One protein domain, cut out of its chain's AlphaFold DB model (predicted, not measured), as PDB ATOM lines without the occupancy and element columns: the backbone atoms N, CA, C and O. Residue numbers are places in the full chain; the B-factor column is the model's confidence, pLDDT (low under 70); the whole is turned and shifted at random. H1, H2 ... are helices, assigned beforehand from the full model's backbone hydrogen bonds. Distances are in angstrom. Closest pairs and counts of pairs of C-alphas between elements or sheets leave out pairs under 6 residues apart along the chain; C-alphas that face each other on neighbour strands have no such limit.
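AT A GLANCE: This is residues 108 to 231 of the 527 residues of an uncharacterized protein of Mycoplasma sp. CAG:956 (UniProt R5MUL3). Picture a compact body of crossed helices: H1 and H2 form a helical hairpin, H4 packs on H1 at a shallow tilt, and H5 crosses H2 steeply. H6 crosses near the last residues of H2 and also packs on H5, and the long unnamed stretch of residues 194 to 215 folds back from the end of H5 to the beginning of H6. The printed part has 124 residues with six named helices, H1 to H6 in chain order, and no named strand; its class is all helix. It is compact, with a radius of gyration of the C-alphas of 14.7 A and spans of 39 by 38 by 26 A.

HOW THE PARTS SIT: Start at H1, residues 113 to 128, and go on to H2, residues 136 to 154; they form a hairpin and touch, closest at the C-alphas of Thr 120 and Ile 149, 6.5 A apart. They run opposite ways at a tilt of 37 degrees, only just steep, and H1 touches H2 with residues 120 to 127 alone. H3, residues 156 to 159, and H2 only just touch, and only at the corner, with 3 pairs of C-alphas within 8 A, Ile 153 to Phe 159 being closest at 5.7 A. Look next at H4, residues 163 to 170: it touches H1, the same way at a shallow tilt of 24 degrees, with the C-alphas of Ile 164 and Ile 117 closest at 6.6 A; H1 uses residues 117 to 124 alone. H5, residues 174 to 193, touches H2 at a steep tilt of 65 degrees, the closest C-alphas being those of Leu 180 and Tyr 150, 6.3 A apart; residues 179 to 184 and 146 to 150 alone take part. H6, residues 216 to 226, is about perpendicular to H2, at 86 degrees, and touches residues 153 to 154 of it alone; the C-alphas of Ser 223 and Leu 154 are closest, at 4.5 A. H1 and H6 are apart. In H1, H2, H4, H5 and H6 every O i to N i+4 pair is within hydrogen-bond range; H3 is too short for such a pair.

IN THESE COORDINATES: Find C-alpha 113 at (-31.714, 14.707, -35.270); from there H1 runs 22.5 A to C-alpha 128. H2 is 27.0 A long, H3 4.7 A and H4 10.6 A. H5 measures 28.3 A and ends at C-alpha 193, (-0.287, 17.047, -27.171). H6, 15.3 A, ends at C-alpha 226, (-14.019, 18.831, -29.450).

THE WHOLE: The C-alphas of Thr 135 and Glu 199, the two farthest apart, are 40.8 A apart. The printed part has no cut, and the link from H5 to H6 is long. Read the B-factor column with care at residues 188 to 215 and 224 to 231, which are among those under 70; the mean pLDDT of the printed part is 74.4.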
ATOM      1  N   ILE A 108     -28.405  21.497 -35.573       76.75
ATOM      2  CA  ILE A 108     -28.950  20.311 -34.917       76.75
ATOM      3  C   ILE A 108     -29.932  20.698 -33.803       76.75
ATOM      4  O   ILE A 108     -29.753  21.693 -33.097       76.75
ATOM      5  N   SER A 109     -31.006  19.927 -33.698       75.38
ATOM      6  CA  SER A 109     -32.081  20.073 -32.724       75.38
ATOM      7  C   SER A 109     -32.799  18.735 -32.562       75.38
ATOM      8  O   SER A 109     -32.671  17.844 -33.403       75.38
ATOM      9  N   ASP A 110     -33.634  18.617 -31.534       72.25
ATOM     10  CA  ASP A 110     -34.442  17.413 -31.315       72.25
ATOM     11  C   ASP A 110     -35.369  17.081 -32.505       72.25
ATOM     12  O   ASP A 110     -35.703  15.915 -32.715       72.25
ATOM     13  N   GLU A 111     -35.759  18.082 -33.304       76.06
ATOM     14  CA  GLU A 111     -36.678  17.922 -34.439       76.06
ATOM     15  C   GLU A 111     -36.008  17.324 -35.684       76.06
ATOM     16  O   GLU A 111     -36.649  16.578 -36.418       76.06
ATOM     17  N   ASN A 112     -34.725  17.618 -35.928       84.56
ATOM     18  CA  ASN A 112     -34.009  17.180 -37.137       84.56
ATOM     19  C   ASN A 112     -32.939  16.109 -36.879       84.56
ATOM     20  O   ASN A 112     -32.313  15.631 -37.825       84.56
ATOM     21  N   ILE A 113     -32.731  15.702 -35.624       85.69
ATOM     22  CA  ILE A 113     -31.714  14.707 -35.270       85.69
ATOM     23  C   ILE A 113     -31.966  13.346 -35.935       85.69
ATOM     24  O   ILE A 113     -31.019  12.695 -36.369       85.69
ATOM     25  N   ILE A 114     -33.233  12.934 -36.068       87.25
ATOM     26  CA  ILE A 114     -33.606  11.675 -36.734       87.25
ATOM     27  C   ILE A 114     -33.297  11.764 -38.230       87.25
ATOM     28  O   ILE A 114     -32.648  10.872 -38.766       87.25
ATOM     29  N   ASP A 115     -33.651  12.876 -38.876       89.62
ATOM     30  CA  ASP A 115     -33.346  13.107 -40.291       89.62
ATOM     31  C   ASP A 115     -31.837  13.105 -40.566       89.62
ATOM     32  O   ASP A 115     -31.395  12.597 -41.602       89.62
ATOM     33  N   ILE A 116     -31.030  13.668 -39.656       91.12
ATOM     34  CA  ILE A 116     -29.564  13.616 -39.744       91.12
ATOM     35  C   ILE A 116     -29.099  12.162 -39.655       91.12
ATOM     36  O   ILE A 116     -28.351  11.731 -40.527       91.12
ATOM     37  N   ILE A 117     -29.580  11.402 -38.667       90.81
ATOM     38  CA  ILE A 117     -29.228   9.988 -38.478       90.81
ATOM     39  C   ILE A 117     -29.570   9.166 -39.727       90.81
ATOM     40  O   ILE A 117     -28.711   8.465 -40.259       90.81
ATOM     41  N   ASP A 118     -30.790   9.281 -40.243       92.56
ATOM     42  CA  ASP A 118     -31.225   8.508 -41.407       92.56
ATOM     43  C   ASP A 118     -30.452   8.910 -42.671       92.56
ATOM     44  O   ASP A 118     -29.982   8.044 -43.411       92.56
ATOM     45  N   THR A 119     -30.205  10.210 -42.880       94.69
ATOM     46  CA  THR A 119     -29.374  10.680 -44.003       94.69
ATOM     47  C   THR A 119     -27.921  10.200 -43.861       94.69
ATOM     48  O   THR A 119     -27.291   9.840 -44.853       94.69
ATOM     49  N   THR A 120     -27.373  10.148 -42.640       94.69
ATOM     50  CA  THR A 120     -26.033   9.597 -42.381       94.69
ATOM     51  C   THR A 120     -25.977   8.096 -42.649       94.69
ATOM     52  O   THR A 120     -25.000   7.644 -43.238       94.69
ATOM     53  N   ARG A 121     -27.012   7.321 -42.302       92.88
ATOM     54  CA  ARG A 121     -27.088   5.893 -42.661       92.88
ATOM     55  C   ARG A 121     -27.075   5.694 -44.174       92.88
ATOM     56  O   ARG A 121     -26.286   4.894 -44.660       92.88
ATOM     57  N   MET A 122     -27.852   6.490 -44.911       94.44
ATOM     58  CA  MET A 122     -27.820   6.466 -46.378       94.44
ATOM     59  C   MET A 122     -26.420   6.773 -46.922       94.44
ATOM     60  O   MET A 122     -25.962   6.098 -47.835       94.44
ATOM     61  N   LEU A 123     -25.715   7.755 -46.347       94.88
ATOM     62  CA  LEU A 123     -24.345   8.084 -46.755       94.88
ATOM     63  C   LEU A 123     -23.367   6.933 -46.481       94.88
ATOM     64  O   LEU A 123     -22.520   6.635 -47.321       94.88
ATOM     65  N   VAL A 124     -23.489   6.285 -45.319       91.12
ATOM     66  CA  VAL A 124     -22.705   5.096 -44.959       91.12
ATOM     67  C   VAL A 124     -22.936   3.979 -45.982       91.12
ATOM     68  O   VAL A 124     -21.968   3.399 -46.474       91.12
ATOM     69  N   ASP A 125     -24.192   3.720 -46.350       89.50
ATOM     70  CA  ASP A 125     -24.552   2.699 -47.338       89.50
ATOM     71  C   ASP A 125     -24.001   3.025 -48.724       89.50
ATOM     72  O   ASP A 125     -23.408   2.158 -49.366       89.50
ATOM     73  N   SER A 126     -24.132   4.283 -49.162       88.88
ATOM     74  CA  SER A 126     -23.565   4.755 -50.426       88.88
ATOM     75  C   SER A 126     -22.058   4.523 -50.476       88.88
ATOM     76  O   SER A 126     -21.575   3.942 -51.443       88.88
ATOM     77  N   LEU A 127     -21.320   4.903 -49.426       88.44
ATOM     78  CA  LEU A 127     -19.872   4.691 -49.355       88.44
ATOM     79  C   LEU A 127     -19.489   3.210 -49.355       88.44
ATOM     80  O   LEU A 127     -18.492   2.835 -49.971       88.44
ATOM     81  N   ASN A 128     -20.271   2.366 -48.684       82.19
ATOM     82  CA  ASN A 128     -19.998   0.934 -48.589       82.19
ATOM     83  C   ASN A 128     -20.170   0.197 -49.932       82.19
ATOM     84  O   ASN A 128     -19.667  -0.914 -50.092       82.19
ATOM     85  N   LEU A 129     -20.875   0.803 -50.892       80.06
ATOM     86  CA  LEU A 129     -21.098   0.267 -52.236       80.06
ATOM     87  C   LEU A 129     -20.090   0.780 -53.283       80.06
ATOM     88  O   LEU A 129     -20.127   0.322 -54.426       80.06
ATOM     89  N   LEU A 130     -19.200   1.713 -52.927       80.19
ATOM     90  CA  LEU A 130     -18.216   2.269 -53.861       80.19
ATOM     91  C   LEU A 130     -17.074   1.285 -54.155       80.19
ATOM     92  O   LEU A 130     -16.694   0.453 -53.333       80.19
ATOM     93  N   THR A 131     -16.511   1.385 -55.360       67.12
ATOM     94  CA  THR A 131     -15.414   0.527 -55.827       67.12
ATOM     95  C   THR A 131     -14.049   1.004 -55.311       67.12
ATOM     96  O   THR A 131     -13.857   2.170 -54.976       67.12
ATOM     97  N   ASN A 132     -13.063   0.101 -55.277       64.12
ATOM     98  CA  ASN A 132     -11.743   0.373 -54.682       64.12
ATOM     99  C   ASN A 132     -10.790   1.214 -55.560       64.12
ATOM    100  O   ASN A 132      -9.765   1.676 -55.064       64.12
ATOM    101  N   ASN A 133     -11.091   1.418 -56.848       75.31
ATOM    102  CA  ASN A 133     -10.215   2.133 -57.785       75.31
ATOM    103  C   ASN A 133     -10.779   3.522 -58.104       75.31
ATOM    104  O   ASN A 133     -11.392   3.725 -59.149       75.31
ATOM    105  N   LEU A 134     -10.563   4.461 -57.185       83.62
ATOM    106  CA  LEU A 134     -11.061   5.834 -57.276       83.62
ATOM    107  C   LEU A 134     -10.095   6.757 -58.033       83.62
ATOM    108  O   LEU A 134      -8.878   6.700 -57.824       83.62
ATOM    109  N   THR A 135     -10.639   7.663 -58.848       85.00
ATOM    110  CA  THR A 135      -9.909   8.826 -59.379       85.00
ATOM    111  C   THR A 135      -9.607   9.831 -58.266       85.00
ATOM    112  O   THR A 135     -10.179   9.766 -57.177       85.00
ATOM    113  N   ASP A 136      -8.711  10.788 -58.512       84.69
ATOM    114  CA  ASP A 136      -8.350  11.776 -57.489       84.69
ATOM    115  C   ASP A 136      -9.533  12.681 -57.097       84.69
ATOM    116  O   ASP A 136      -9.718  12.950 -55.912       84.69
ATOM    117  N   GLU A 137     -10.402  13.055 -58.043       83.69
ATOM    118  CA  GLU A 137     -11.648  13.788 -57.756       83.69
ATOM    119  C   GLU A 137     -12.617  12.959 -56.895       83.69
ATOM    120  O   GLU A 137     -13.191  13.459 -55.926       83.69
ATOM    121  N   GLN A 138     -12.758  11.663 -57.193       87.94
ATOM    122  CA  GLN A 138     -13.611  10.751 -56.427       87.94
ATOM    123  C   GLN A 138     -13.090  10.531 -54.999       87.94
ATOM    124  O   GLN A 138     -13.886  10.476 -54.060       87.94
ATOM    125  N   LYS A 139     -11.765  10.450 -54.807       88.31
ATOM    126  CA  LYS A 139     -11.156  10.327 -53.470       88.31
ATOM    127  C   LYS A 139     -11.507  11.512 -52.576       88.31
ATOM    128  O   LYS A 139     -11.840  11.296 -51.417       88.31
ATOM    129  N   VAL A 140     -11.499  12.736 -53.110       89.00
ATOM    130  CA  VAL A 140     -11.861  13.942 -52.342       89.00
ATOM    131  C   VAL A 140     -13.296  13.853 -51.817       89.00
ATOM    132  O   VAL A 140     -13.539  14.124 -50.644       89.00
ATOM    133  N   ILE A 141     -14.242  13.418 -52.655       90.88
ATOM    134  CA  ILE A 141     -15.653  13.240 -52.269       90.88
ATOM    135  C   ILE A 141     -15.784  12.192 -51.162       90.88
ATOM    136  O   ILE A 141     -16.502  12.403 -50.184       90.88
ATOM    137  N   VAL A 142     -15.083  11.067 -51.309       90.31
ATOM    138  CA  VAL A 142     -15.099   9.978 -50.327       90.31
ATOM    139  C   VAL A 142     -14.483  10.420 -48.998       90.31
ATOM    140  O   VAL A 142     -15.068  10.167 -47.945       90.31
ATOM    141  N   ASP A 143     -13.360  11.136 -49.024       89.88
ATOM    142  CA  ASP A 143     -12.715  11.669 -47.822       89.88
ATOM    143  C   ASP A 143     -13.622  12.667 -47.081       89.88
ATOM    144  O   ASP A 143     -13.748  12.595 -45.855       89.88
ATOM    145  N   GLU A 144     -14.298  13.572 -47.795       92.12
ATOM    146  CA  GLU A 144     -15.260  14.509 -47.194       92.12
ATOM    147  C   GLU A 144     -16.493  13.802 -46.619       92.12
ATOM    148  O   GLU A 144     -16.995  14.177 -45.552       92.12
ATOM    149  N   ALA A 145     -16.954  12.731 -47.261       92.75
ATOM    150  CA  ALA A 145     -18.028  11.904 -46.734       92.75
ATOM    151  C   ALA A 145     -17.615  11.197 -45.431       92.75
ATOM    152  O   ALA A 145     -18.352  11.269 -44.444       92.75
ATOM    153  N   TYR A 146     -16.416  10.601 -45.367       90.81
ATOM    154  CA  TYR A 146     -15.887  10.014 -44.128       90.81
ATOM    155  C   TYR A 146     -15.749  11.048 -43.007       90.81
ATOM    156  O   TYR A 146     -16.168  10.778 -41.881       90.81
ATOM    157  N   LYS A 147     -15.226  12.247 -43.301       90.62
ATOM    158  CA  LYS A 147     -15.157  13.351 -42.324       90.62
ATOM    159  C   LYS A 147     -16.538  13.758 -41.828       90.62
ATOM    160  O   LYS A 147     -16.717  13.989 -40.638       90.62
ATOM    161  N   THR A 148     -17.520  13.823 -42.721       91.81
ATOM    162  CA  THR A 148     -18.896  14.183 -42.367       91.81
ATOM    163  C   THR A 148     -19.510  13.146 -41.423       91.81
ATOM    164  O   THR A 148     -20.055  13.515 -40.386       91.81
ATOM    165  N   ILE A 149     -19.360  11.850 -41.722       91.06
ATOM    166  CA  ILE A 149     -19.821  10.758 -40.846       91.06
ATOM    167  C   ILE A 149     -19.104  10.811 -39.497       91.06
ATOM    168  O   ILE A 149     -19.742  10.703 -38.454       91.06
ATOM    169  N   TYR A 150     -17.790  11.024 -39.501       88.44
ATOM    170  CA  TYR A 150     -17.006  11.183 -38.282       88.44
ATOM    171  C   TYR A 150     -17.510  12.350 -37.418       88.44
ATOM    172  O   TYR A 150     -17.764  12.164 -36.231       88.44
ATOM    173  N   ASN A 151     -17.754  13.520 -38.014       87.00
ATOM    174  CA  ASN A 151     -18.292  14.687 -37.312       87.00
ATOM    175  C   ASN A 151     -19.686  14.420 -36.721       87.00
ATOM    176  O   ASN A 151     -19.975  14.870 -35.614       87.00
ATOM    177  N   VAL A 152     -20.534  13.665 -37.429       88.44
ATOM    178  CA  VAL A 152     -21.837  13.206 -36.917       88.44
ATOM    179  C   VAL A 152     -21.659  12.305 -35.697       88.44
ATOM    180  O   VAL A 152     -22.337  12.499 -34.692       88.44
ATOM    181  N   ILE A 153     -20.736  11.343 -35.759       86.44
ATOM    182  CA  ILE A 153     -20.453  10.414 -34.653       86.44
ATOM    183  C   ILE A 153     -19.890  11.151 -33.436       86.44
ATOM    184  O   ILE A 153     -20.202  10.783 -32.308       86.44
ATOM    185  N   LEU A 154     -19.091  12.198 -33.646       81.94
ATOM    186  CA  LEU A 154     -18.587  13.046 -32.569       81.94
ATOM    187  C   LEU A 154     -19.639  13.991 -31.982       81.94
ATOM    188  O   LEU A 154     -19.408  14.553 -30.911       81.94
ATOM    189  N   TYR A 155     -20.772  14.206 -32.645       82.19
ATOM    190  CA  TYR A 155     -21.815  15.061 -32.100       82.19
ATOM    191  C   TYR A 155     -22.497  14.361 -30.926       82.19
ATOM    192  O   TYR A 155     -23.176  13.355 -31.106       82.19
ATOM    193  N   GLU A 156     -22.324  14.895 -29.716       73.31
ATOM    194  CA  GLU A 156     -22.686  14.188 -28.480       73.31
ATOM    195  C   GLU A 156     -24.163  13.774 -28.427       73.31
ATOM    196  O   GLU A 156     -24.467  12.669 -27.999       73.31
ATOM    197  N   GLU A 157     -25.086  14.609 -28.915       73.88
ATOM    198  CA  GLU A 157     -26.527  14.291 -28.935       73.88
ATOM    199  C   GLU A 157     -26.850  13.075 -29.821       73.88
ATOM    200  O   GLU A 157     -27.766  12.307 -29.525       73.88
ATOM    201  N   ILE A 158     -26.077  12.873 -30.890       77.81
ATOM    202  CA  ILE A 158     -26.189  11.708 -31.774       77.81
ATOM    203  C   ILE A 158     -25.432  10.521 -31.174       77.81
ATOM    204  O   ILE A 158     -25.927   9.393 -31.200       77.81
ATOM    205  N   PHE A 159     -24.263  10.771 -30.587       79.94
ATOM    206  CA  PHE A 159     -23.472   9.759 -29.900       79.94
ATOM    207  C   PHE A 159     -24.224   9.148 -28.712       79.94
ATOM    208  O   PHE A 159     -24.232   7.936 -28.571       79.94
ATOM    209  N   GLU A 160     -24.931   9.930 -27.893       74.00
ATOM    210  CA  GLU A 160     -25.717   9.411 -26.760       74.00
ATOM    211  C   GLU A 160     -26.824   8.441 -27.204       74.00
ATOM    212  O   GLU A 160     -27.171   7.521 -26.462       74.00
ATOM    213  N   ARG A 161     -27.351   8.602 -28.426       78.62
ATOM    214  CA  ARG A 161     -28.275   7.633 -29.035       78.62
ATOM    215  C   ARG A 161     -27.564   6.373 -29.524       78.62
ATOM    216  O   ARG A 161     -28.197   5.332 -29.656       78.62
ATOM    217  N   ASN A 162     -26.261   6.461 -29.795       77.00
ATOM    218  CA  ASN A 162     -25.397   5.402 -30.318       77.00
ATOM    219  C   ASN A 162     -25.862   4.798 -31.661       77.00
ATOM    220  O   ASN A 162     -25.289   3.816 -32.127       77.00
ATOM    221  N   ASP A 163     -26.856   5.386 -32.330       84.12
ATOM    222  CA  ASP A 163     -27.497   4.820 -33.522       84.12
ATOM    223  C   ASP A 163     -26.535   4.659 -34.703       84.12
ATOM    224  O   ASP A 163     -26.494   3.604 -35.338       84.12
ATOM    225  N   ILE A 164     -25.758   5.705 -35.003       86.06
ATOM    226  CA  ILE A 164     -24.785   5.696 -36.104       86.06
ATOM    227  C   ILE A 164     -23.564   4.865 -35.739       86.06
ATOM    228  O   ILE A 164     -23.099   4.078 -36.558       86.06
ATOM    229  N   LEU A 165     -23.071   4.988 -34.505       84.06
ATOM    230  CA  LEU A 165     -21.920   4.218 -34.046       84.06
ATOM    231  C   LEU A 165     -22.203   2.712 -34.091       84.06
ATOM    232  O   LEU A 165     -21.402   1.949 -34.628       84.06
ATOM    233  N   ASN A 166     -23.365   2.287 -33.590       85.44
ATOM    234  CA  ASN A 166     -23.801   0.895 -33.653       85.44
ATOM    235  C   ASN A 166     -23.978   0.429 -35.097       85.44
ATOM    236  O   ASN A 166     -23.568  -0.682 -35.428       85.44
ATOM    237  N   TYR A 167     -24.541   1.281 -35.960       86.88
ATOM    238  CA  TYR A 167     -24.691   0.961 -37.374       86.88
ATOM    239  C   TYR A 167     -23.335   0.709 -38.039       86.88
ATOM    240  O   TYR A 167     -23.116  -0.366 -38.593       86.88
ATOM    241  N   VAL A 168     -22.383   1.629 -37.880       83.50
ATOM    242  CA  VAL A 168     -21.011   1.485 -38.385       83.50
ATOM    243  C   VAL A 168     -20.333   0.238 -37.811       83.50
ATOM    244  O   VAL A 168     -19.708  -0.523 -38.550       83.50
ATOM    245  N   ASN A 169     -20.493  -0.029 -36.514       80.44
ATOM    246  CA  ASN A 169     -19.931  -1.215 -35.869       80.44
ATOM    247  C   ASN A 169     -20.537  -2.527 -36.385       80.44
ATOM    248  O   ASN A 169     -19.828  -3.534 -36.422       80.44
ATOM    249  N   SER A 170     -21.789  -2.514 -36.848       82.94
ATOM    250  CA  SER A 170     -22.446  -3.679 -37.451       82.94
ATOM    251  C   SER A 170     -21.961  -4.008 -38.870       82.94
ATOM    252  O   SER A 170     -22.177  -5.123 -39.342       82.94
ATOM    253  N   LEU A 171     -21.272  -3.079 -39.544       81.31
ATOM    254  CA  LEU A 171     -20.734  -3.322 -40.882       81.31
ATOM    255  C   LEU A 171     -19.558  -4.303 -40.838       81.31
ATOM    256  O   LEU A 171     -18.649  -4.188 -40.009       81.31
ATOM    257  N   ASN A 172     -19.523  -5.227 -41.800       66.62
ATOM    258  CA  ASN A 172     -18.417  -6.176 -41.974       66.62
ATOM    259  C   ASN A 172     -17.204  -5.574 -42.713       66.62
ATOM    260  O   ASN A 172     -16.215  -6.265 -42.950       66.62
ATOM    261  N   THR A 173     -17.261  -4.294 -43.080       73.81
ATOM    262  CA  THR A 173     -16.248  -3.636 -43.912       73.81
ATOM    263  C   THR A 173     -15.131  -3.049 -43.049       73.81
ATOM    264  O   THR A 173     -15.259  -1.948 -42.514       73.81
ATOM    265  N   ILE A 174     -14.018  -3.781 -42.923       71.94
ATOM    266  CA  ILE A 174     -12.842  -3.371 -42.127       71.94
ATOM    267  C   ILE A 174     -12.305  -2.008 -42.593       71.94
ATOM    268  O   ILE A 174     -12.124  -1.114 -41.770       71.94
ATOM    269  N   ALA A 175     -12.174  -1.807 -43.908       74.88
ATOM    270  CA  ALA A 175     -11.657  -0.566 -44.493       74.88
ATOM    271  C   ALA A 175     -12.478   0.684 -44.115       74.88
ATOM    272  O   ALA A 175     -11.932   1.771 -43.937       74.88
ATOM    273  N   PHE A 176     -13.797   0.540 -43.958       79.25
ATOM    274  CA  PHE A 176     -14.663   1.650 -43.560       79.25
ATOM    275  C   PHE A 176     -14.349   2.108 -42.127       79.25
ATOM    276  O   PHE A 176     -14.228   3.302 -41.850       79.25
ATOM    277  N   LYS A 177     -14.167   1.143 -41.220       76.06
ATOM    278  CA  LYS A 177     -13.827   1.394 -39.814       76.06
ATOM    279  C   LYS A 177     -12.407   1.936 -39.664       76.06
ATOM    280  O   LYS A 177     -12.211   2.857 -38.882       76.06
ATOM    281  N   GLU A 178     -11.461   1.450 -40.467       76.56
ATOM    282  CA  GLU A 178     -10.089   1.974 -40.535       76.56
ATOM    283  C   GLU A 178     -10.046   3.461 -40.900       76.56
ATOM    284  O   GLU A 178      -9.352   4.243 -40.247       76.56
ATOM    285  N   ASN A 179     -10.837   3.887 -41.888       81.75
ATOM    286  CA  ASN A 179     -10.890   5.295 -42.287       81.75
ATOM    287  C   ASN A 179     -11.420   6.207 -41.168       81.75
ATOM    288  O   ASN A 179     -10.859   7.282 -40.938       81.75
ATOM    289  N   LEU A 180     -12.451   5.771 -40.436       82.56
ATOM    290  CA  LEU A 180     -12.972   6.507 -39.277       82.56
ATOM    291  C   LEU A 180     -12.012   6.466 -38.078       82.56
ATOM    292  O   LEU A 180     -11.799   7.491 -37.429       82.56
ATOM    293  N   GLY A 181     -11.391   5.315 -37.809       75.12
ATOM    294  CA  GLY A 181     -10.382   5.140 -36.763       75.12
ATOM    295  C   GLY A 181      -9.164   6.042 -36.969       75.12
ATOM    296  O   GLY A 181      -8.671   6.639 -36.013       75.12
ATOM    297  N   ARG A 182      -8.740   6.248 -38.224       78.06
ATOM    298  CA  ARG A 182      -7.672   7.194 -38.581       78.06
ATOM    299  C   ARG A 182      -8.031   8.641 -38.234       78.06
ATOM    300  O   ARG A 182      -7.189   9.363 -37.703       78.06
ATOM    301  N   LEU A 183      -9.261   9.075 -38.523       82.56
ATOM    302  CA  LEU A 183      -9.729  10.425 -38.176       82.56
ATOM    303  C   LEU A 183      -9.762  10.625 -36.657       82.56
ATOM    304  O   LEU A 183      -9.227  11.616 -36.161       82.56
ATOM    305  N   LEU A 184     -10.293   9.640 -35.928       77.50
ATOM    306  CA  LEU A 184     -10.315   9.633 -34.466       77.50
ATOM    307  C   LEU A 184      -8.904   9.685 -33.866       77.50
ATOM    308  O   LEU A 184      -8.642  10.456 -32.945       77.50
ATOM    309  N   GLY A 185      -7.982   8.898 -34.421       70.56
ATOM    310  CA  GLY A 185      -6.568   8.895 -34.060       70.56
ATOM    311  C   GLY A 185      -5.911  10.269 -34.167       70.56
ATOM    312  O   GLY A 185      -5.189  10.686 -33.264       70.56
ATOM    313  N   ASN A 186      -6.201  11.004 -35.242       75.69
ATOM    314  CA  ASN A 186      -5.650  12.341 -35.450       75.69
ATOM    315  C   ASN A 186      -6.113  13.342 -34.382       75.69
ATOM    316  O   ASN A 186      -5.303  14.137 -33.907       75.69
ATOM    317  N   ASP A 187      -7.390  13.315 -33.993       73.88
ATOM    318  CA  ASP A 187      -7.895  14.216 -32.951       73.88
ATOM    319  C   ASP A 187      -7.424  13.812 -31.554       73.88
ATOM    320  O   ASP A 187      -7.115  14.682 -30.740       73.88
ATOM    321  N   LEU A 188      -7.281  12.511 -31.284       69.00
ATOM    322  CA  LEU A 188      -6.656  12.029 -30.050       69.00
ATOM    323  C   LEU A 188      -5.224  12.532 -29.905       69.00
ATOM    324  O   LEU A 188      -4.870  13.014 -28.833       69.00
ATOM    325  N   ASN A 189      -4.425  12.465 -30.971       66.19
ATOM    326  CA  ASN A 189      -3.048  12.949 -30.940       66.19
ATOM    327  C   ASN A 189      -2.993  14.443 -30.608       66.19
ATOM    328  O   ASN A 189      -2.291  14.820 -29.672       66.19
ATOM    329  N   LYS A 190      -3.810  15.273 -31.271       69.69
ATOM    330  CA  LYS A 190      -3.900  16.712 -30.964       69.69
ATOM    331  C   LYS A 190      -4.261  16.964 -29.499       69.69
ATOM    332  O   LYS A 190      -3.591  17.719 -28.807       69.69
ATOM    333  N   LEU A 191      -5.299  16.295 -29.001       64.81
ATOM    334  CA  LEU A 191      -5.756  16.463 -27.620       64.81
ATOM    335  C   LEU A 191      -4.754  15.910 -26.585       64.81
ATOM    336  O   LEU A 191      -4.729  16.375 -25.440       64.81
ATOM    337  N   SER A 192      -3.945  14.915 -26.961       60.38
ATOM    338  CA  SER A 192      -2.867  14.374 -26.126       60.38
ATOM    339  C   SER A 192      -1.676  15.334 -26.030       60.38
ATOM    340  O   SER A 192      -1.151  15.538 -24.935       60.38
ATOM    341  N   GLU A 193      -1.316  16.000 -27.134       59.41
ATOM    342  CA  GLU A 193      -0.287  17.047 -27.171       59.41
ATOM    343  C   GLU A 193      -0.671  18.250 -26.294       59.41
ATOM    344  O   GLU A 193       0.191  18.863 -25.664       59.41
ATOM    345  N   GLU A 194      -1.968  18.540 -26.168       51.81
ATOM    346  CA  GLU A 194      -2.496  19.612 -25.313       51.81
ATOM    347  C   GLU A 194      -2.644  19.223 -23.819       51.81
ATOM    348  O   GLU A 194      -3.024  20.060 -22.998       51.81
ATOM    349  N   VAL A 195      -2.320  17.980 -23.420       51.84
ATOM    350  CA  VAL A 195      -2.471  17.448 -22.038       51.84
ATOM    351  C   VAL A 195      -3.936  17.462 -21.550       51.84
ATOM    352  O   VAL A 195      -4.232  17.617 -20.363       51.84
ATOM    353  N   ILE A 196      -4.896  17.303 -22.466       49.12
ATOM    354  CA  ILE A 196      -6.332  17.423 -22.157       49.12
ATOM    355  C   ILE A 196      -6.982  16.063 -21.836       49.12
ATOM    356  O   ILE A 196      -8.016  16.017 -21.158       49.12
ATOM    357  N   ILE A 197      -6.364  14.949 -22.246       47.69
ATOM    358  CA  ILE A 197      -6.862  13.580 -22.020       47.69
ATOM    359  C   ILE A 197      -6.020  12.848 -20.955       47.69
ATOM    360  O   ILE A 197      -4.905  13.232 -20.613       47.69
ATOM    361  N   ASN A 198      -6.595  11.801 -20.364       46.81
ATOM    362  CA  ASN A 198      -5.975  10.930 -19.371       46.81
ATOM    363  C   ASN A 198      -4.642  10.319 -19.871       46.81
ATOM    364  O   ASN A 198      -4.592   9.781 -20.973       46.81
ATOM    365  N   GLU A 199      -3.602  10.308 -19.023       42.75
ATOM    366  CA  GLU A 199      -2.224   9.872 -19.355       42.75
ATOM    367  C   GLU A 199      -2.123   8.456 -19.957       42.75
ATOM    368  O   GLU A 199      -1.188   8.164 -20.697       42.75
ATOM    369  N   ASN A 200      -3.101   7.580 -19.703       44.06
ATOM    370  CA  ASN A 200      -3.135   6.217 -20.251       44.06
ATOM    371  C   ASN A 200      -3.381   6.152 -21.773       44.06
ATOM    372  O   ASN A 200      -3.272   5.071 -22.344       44.06
ATOM    373  N   LEU A 201      -3.717   7.271 -22.423       49.03
ATOM    374  CA  LEU A 201      -3.908   7.362 -23.876       49.03
ATOM    375  C   LEU A 201      -2.724   8.043 -24.594       49.03
ATOM    376  O   LEU A 201      -2.698   8.060 -25.820       49.03
ATOM    377  N   ASN A 202      -1.712   8.529 -23.861       43.62
ATOM    378  CA  ASN A 202      -0.597   9.334 -24.396       43.62
ATOM    379  C   ASN A 202       0.429   8.568 -25.256       43.62
ATOM    380  O   ASN A 202       1.457   9.132 -25.604       43.62
ATOM    381  N   ASN A 203       0.193   7.299 -25.598       44.22
ATOM    382  CA  ASN A 203       1.169   6.460 -26.310       44.22
ATOM    383  C   ASN A 203       0.548   5.565 -27.394       44.22
ATOM    384  O   ASN A 203       1.163   4.574 -27.793       44.22
ATOM    385  N   ILE A 204      -0.667   5.857 -27.869       48.66
ATOM    386  CA  ILE A 204      -1.254   5.062 -28.954       48.66
ATOM    387  C   ILE A 204      -0.658   5.542 -30.284       48.66
ATOM    388  O   ILE A 204      -1.177   6.445 -30.930       48.66
ATOM    389  N   GLY A 205       0.484   4.960 -30.657       42.31
ATOM    390  CA  GLY A 205       1.188   5.271 -31.899       42.31
ATOM    391  C   GLY A 205       0.296   5.094 -33.131       42.31
ATOM    392  O   GLY A 205      -0.428   4.107 -33.262       42.31
ATOM    393  N   THR A 206       0.387   6.048 -34.056       43.19
ATOM    394  CA  THR A 206      -0.442   6.150 -35.268       43.19
ATOM    395  C   THR A 206      -0.377   4.956 -36.210       43.19
ATOM    396  O   THR A 206      -1.282   4.762 -37.015       43.19
ATOM    397  N   GLU A 207       0.664   4.136 -36.101       42.75
ATOM    398  CA  GLU A 207       0.912   2.996 -36.987       42.75
ATOM    399  C   GLU A 207       0.118   1.728 -36.603       42.75
ATOM    400  O   GLU A 207       0.101   0.772 -37.370       42.75
ATOM    401  N   GLY A 208      -0.591   1.721 -35.460       43.03
ATOM    402  CA  GLY A 208      -1.436   0.600 -35.005       43.03
ATOM    403  C   GLY A 208      -2.950   0.873 -34.969       43.03
ATOM    404  O   GLY A 208      -3.711   0.035 -34.497       43.03
ATOM    405  N   LEU A 209      -3.409   2.039 -35.437       49.66
ATOM    406  CA  LEU A 209      -4.757   2.591 -35.187       49.66
ATOM    407  C   LEU A 209      -5.886   2.078 -36.112       49.66
ATOM    408  O   LEU A 209      -6.925   2.722 -36.229       49.66
ATOM    409  N   GLY A 210      -5.730   0.947 -36.800       50.59
ATOM    410  CA  GLY A 210      -6.690   0.534 -37.838       50.59
ATOM    411  C   GLY A 210      -8.101   0.181 -37.337       50.59
ATOM    412  O   GLY A 210      -9.075   0.298 -38.066       50.59
ATOM    413  N   PHE A 211      -8.284  -0.226 -36.083       50.12
ATOM    414  CA  PHE A 211      -9.603  -0.690 -35.621       50.12
ATOM    415  C   PHE A 211      -9.797  -0.530 -34.112       50.12
ATOM    416  O   PHE A 211     -10.862  -0.107 -33.663       50.12
ATOM    417  N   ASP A 212      -8.748  -0.791 -33.330       52.59
ATOM    418  CA  ASP A 212      -8.822  -0.880 -31.864       52.59
ATOM    419  C   ASP A 212      -9.181   0.442 -31.162       52.59
ATOM    420  O   ASP A 212      -9.657   0.446 -30.025       52.59
ATOM    421  N   CYS A 213      -8.982   1.577 -31.833       54.47
ATOM    422  CA  CYS A 213      -9.281   2.905 -31.302       54.47
ATOM    423  C   CYS A 213     -10.719   3.370 -31.560       54.47
ATOM    424  O   CYS A 213     -11.170   4.283 -30.868       54.47
ATOM    425  N   PHE A 214     -11.470   2.745 -32.478       65.69
ATOM    426  CA  PHE A 214     -12.881   3.068 -32.726       65.69
ATOM    427  C   PHE A 214     -13.793   2.435 -31.656       65.69
ATOM    428  O   PHE A 214     -14.701   1.654 -31.927       65.69
ATOM    429  N   ASN A 215     -13.493   2.758 -30.397       68.38
ATOM    430  CA  ASN A 215     -14.162   2.286 -29.193       68.38
ATOM    431  C   ASN A 215     -15.042   3.407 -28.620       68.38
ATOM    432  O   ASN A 215     -14.634   4.570 -28.574       68.38
ATOM    433  N   GLU A 216     -16.227   3.045 -28.130       71.88
ATOM    434  CA  GLU A 216     -17.185   3.947 -27.488       71.88
ATOM    435  C   GLU A 216     -16.541   4.841 -26.411       71.88
ATOM    436  O   GLU A 216     -16.798   6.042 -26.370       71.88
ATOM    437  N   ASP A 217     -15.652   4.301 -25.573       69.50
ATOM    438  CA  ASP A 217     -14.994   5.066 -24.502       69.50
ATOM    439  C   ASP A 217     -14.076   6.184 -25.008       69.50
ATOM    440  O   ASP A 217     -13.932   7.224 -24.357       69.50
ATOM    441  N   ILE A 218     -13.428   5.949 -26.146       70.75
ATOM    442  CA  ILE A 218     -12.486   6.876 -26.769       70.75
ATOM    443  C   ILE A 218     -13.268   7.956 -27.516       70.75
ATOM    444  O   ILE A 218     -13.021   9.146 -27.320       70.75
ATOM    445  N   ILE A 219     -14.271   7.549 -28.301       73.56
ATOM    446  CA  ILE A 219     -15.146   8.465 -29.041       73.56
ATOM    447  C   ILE A 219     -15.868   9.408 -28.074       73.56
ATOM    448  O   ILE A 219     -15.903  10.613 -28.310       73.56
ATOM    449  N   ARG A 220     -16.364   8.890 -26.941       74.62
ATOM    450  CA  ARG A 220     -17.013   9.696 -25.899       74.62
ATOM    451  C   ARG A 220     -16.098  10.795 -25.364       74.62
ATOM    452  O   ARG A 220     -16.534  11.932 -25.205       74.62
ATOM    453  N   GLN A 221     -14.830  10.473 -25.110       69.69
ATOM    454  CA  GLN A 221     -13.850  11.448 -24.626       69.69
ATOM    455  C   GLN A 221     -13.565  12.527 -25.674       69.69
ATOM    456  O   GLN A 221     -13.628  13.709 -25.336       69.69
ATOM    457  N   VAL A 222     -13.325  12.148 -26.933       73.44
ATOM    458  CA  VAL A 222     -13.070  13.114 -28.018       73.44
ATOM    459  C   VAL A 222     -14.293  14.002 -28.247       73.44
ATOM    460  O   VAL A 222     -14.165  15.219 -28.184       73.44
ATOM    461  N   SER A 223     -15.484  13.413 -28.394       74.88
ATOM    462  CA  SER A 223     -16.765  14.114 -28.584       74.88
ATOM    463  C   SER A 223     -17.011  15.187 -27.517       74.88
ATOM    464  O   SER A 223     -17.249  16.356 -27.837       74.88
ATOM    465  N   SER A 224     -16.869  14.809 -26.241       68.31
ATOM    466  CA  SER A 224     -17.080  15.703 -25.096       68.31
ATOM    467  C   SER A 224     -16.147  16.922 -25.088       68.31
ATOM    468  O   SER A 224     -16.483  17.947 -24.487       68.31
ATOM    469  N   LYS A 225     -14.978  16.799 -25.737       69.25
ATOM    470  CA  LYS A 225     -13.891  17.780 -25.759       69.25
ATOM    471  C   LYS A 225     -13.879  18.656 -27.003       69.25
ATOM    472  O   LYS A 225     -13.700  19.858 -26.874       69.25
ATOM    473  N   THR A 226     -14.083  18.086 -28.185       68.25
ATOM    474  CA  THR A 226     -14.019  18.831 -29.450       68.25
ATOM    475  C   THR A 226     -15.334  19.520 -29.785       68.25
ATOM    476  O   THR A 226     -15.330  20.671 -30.214       68.25
ATOM    477  N   VAL A 227     -16.463  18.838 -29.575       68.88
ATOM    478  CA  VAL A 227     -17.789  19.331 -29.981       68.88
ATOM    479  C   VAL A 227     -18.610  19.772 -28.773       68.88
ATOM    480  O   VAL A 227     -19.240  20.828 -28.809       68.88
ATOM    481  N   GLY A 228     -18.560  19.009 -27.676       64.12
ATOM    482  CA  GLY A 228     -19.293  19.323 -26.448       64.12
ATOM    483  C   GLY A 228     -18.974  20.722 -25.916       64.12
ATOM    484  O   GLY A 228     -19.883  21.513 -25.679       64.12
ATOM    485  N   GLU A 229     -17.692  21.086 -25.795       66.38
ATOM    486  CA  GLU A 229     -17.273  22.388 -25.241       66.38
ATOM    487  C   GLU A 229     -17.726  23.605 -26.081       66.38
ATOM    488  O   GLU A 229     -17.804  24.711 -25.545       66.38
ATOM    489  N   ALA A 230     -18.111  23.415 -27.349       64.44
ATOM    490  CA  ALA A 230     -18.708  24.458 -28.189       64.44
ATOM    491  C   ALA A 230     -20.246  24.557 -28.052       64.44
ATOM    492  O   ALA A 230     -20.841  25.554 -28.467       64.44
ATOM    493  N   ASN A 231     -20.906  23.555 -27.456       66.88
ATOM    494  CA  ASN A 231     -22.357  23.503 -27.273       66.88
ATOM    495  C   ASN A 231     -22.770  24.062 -25.893       66.88
ATOM    496  O   ASN A 231     -22.456  23.515 -24.832       66.88
TER     497      ASN A 231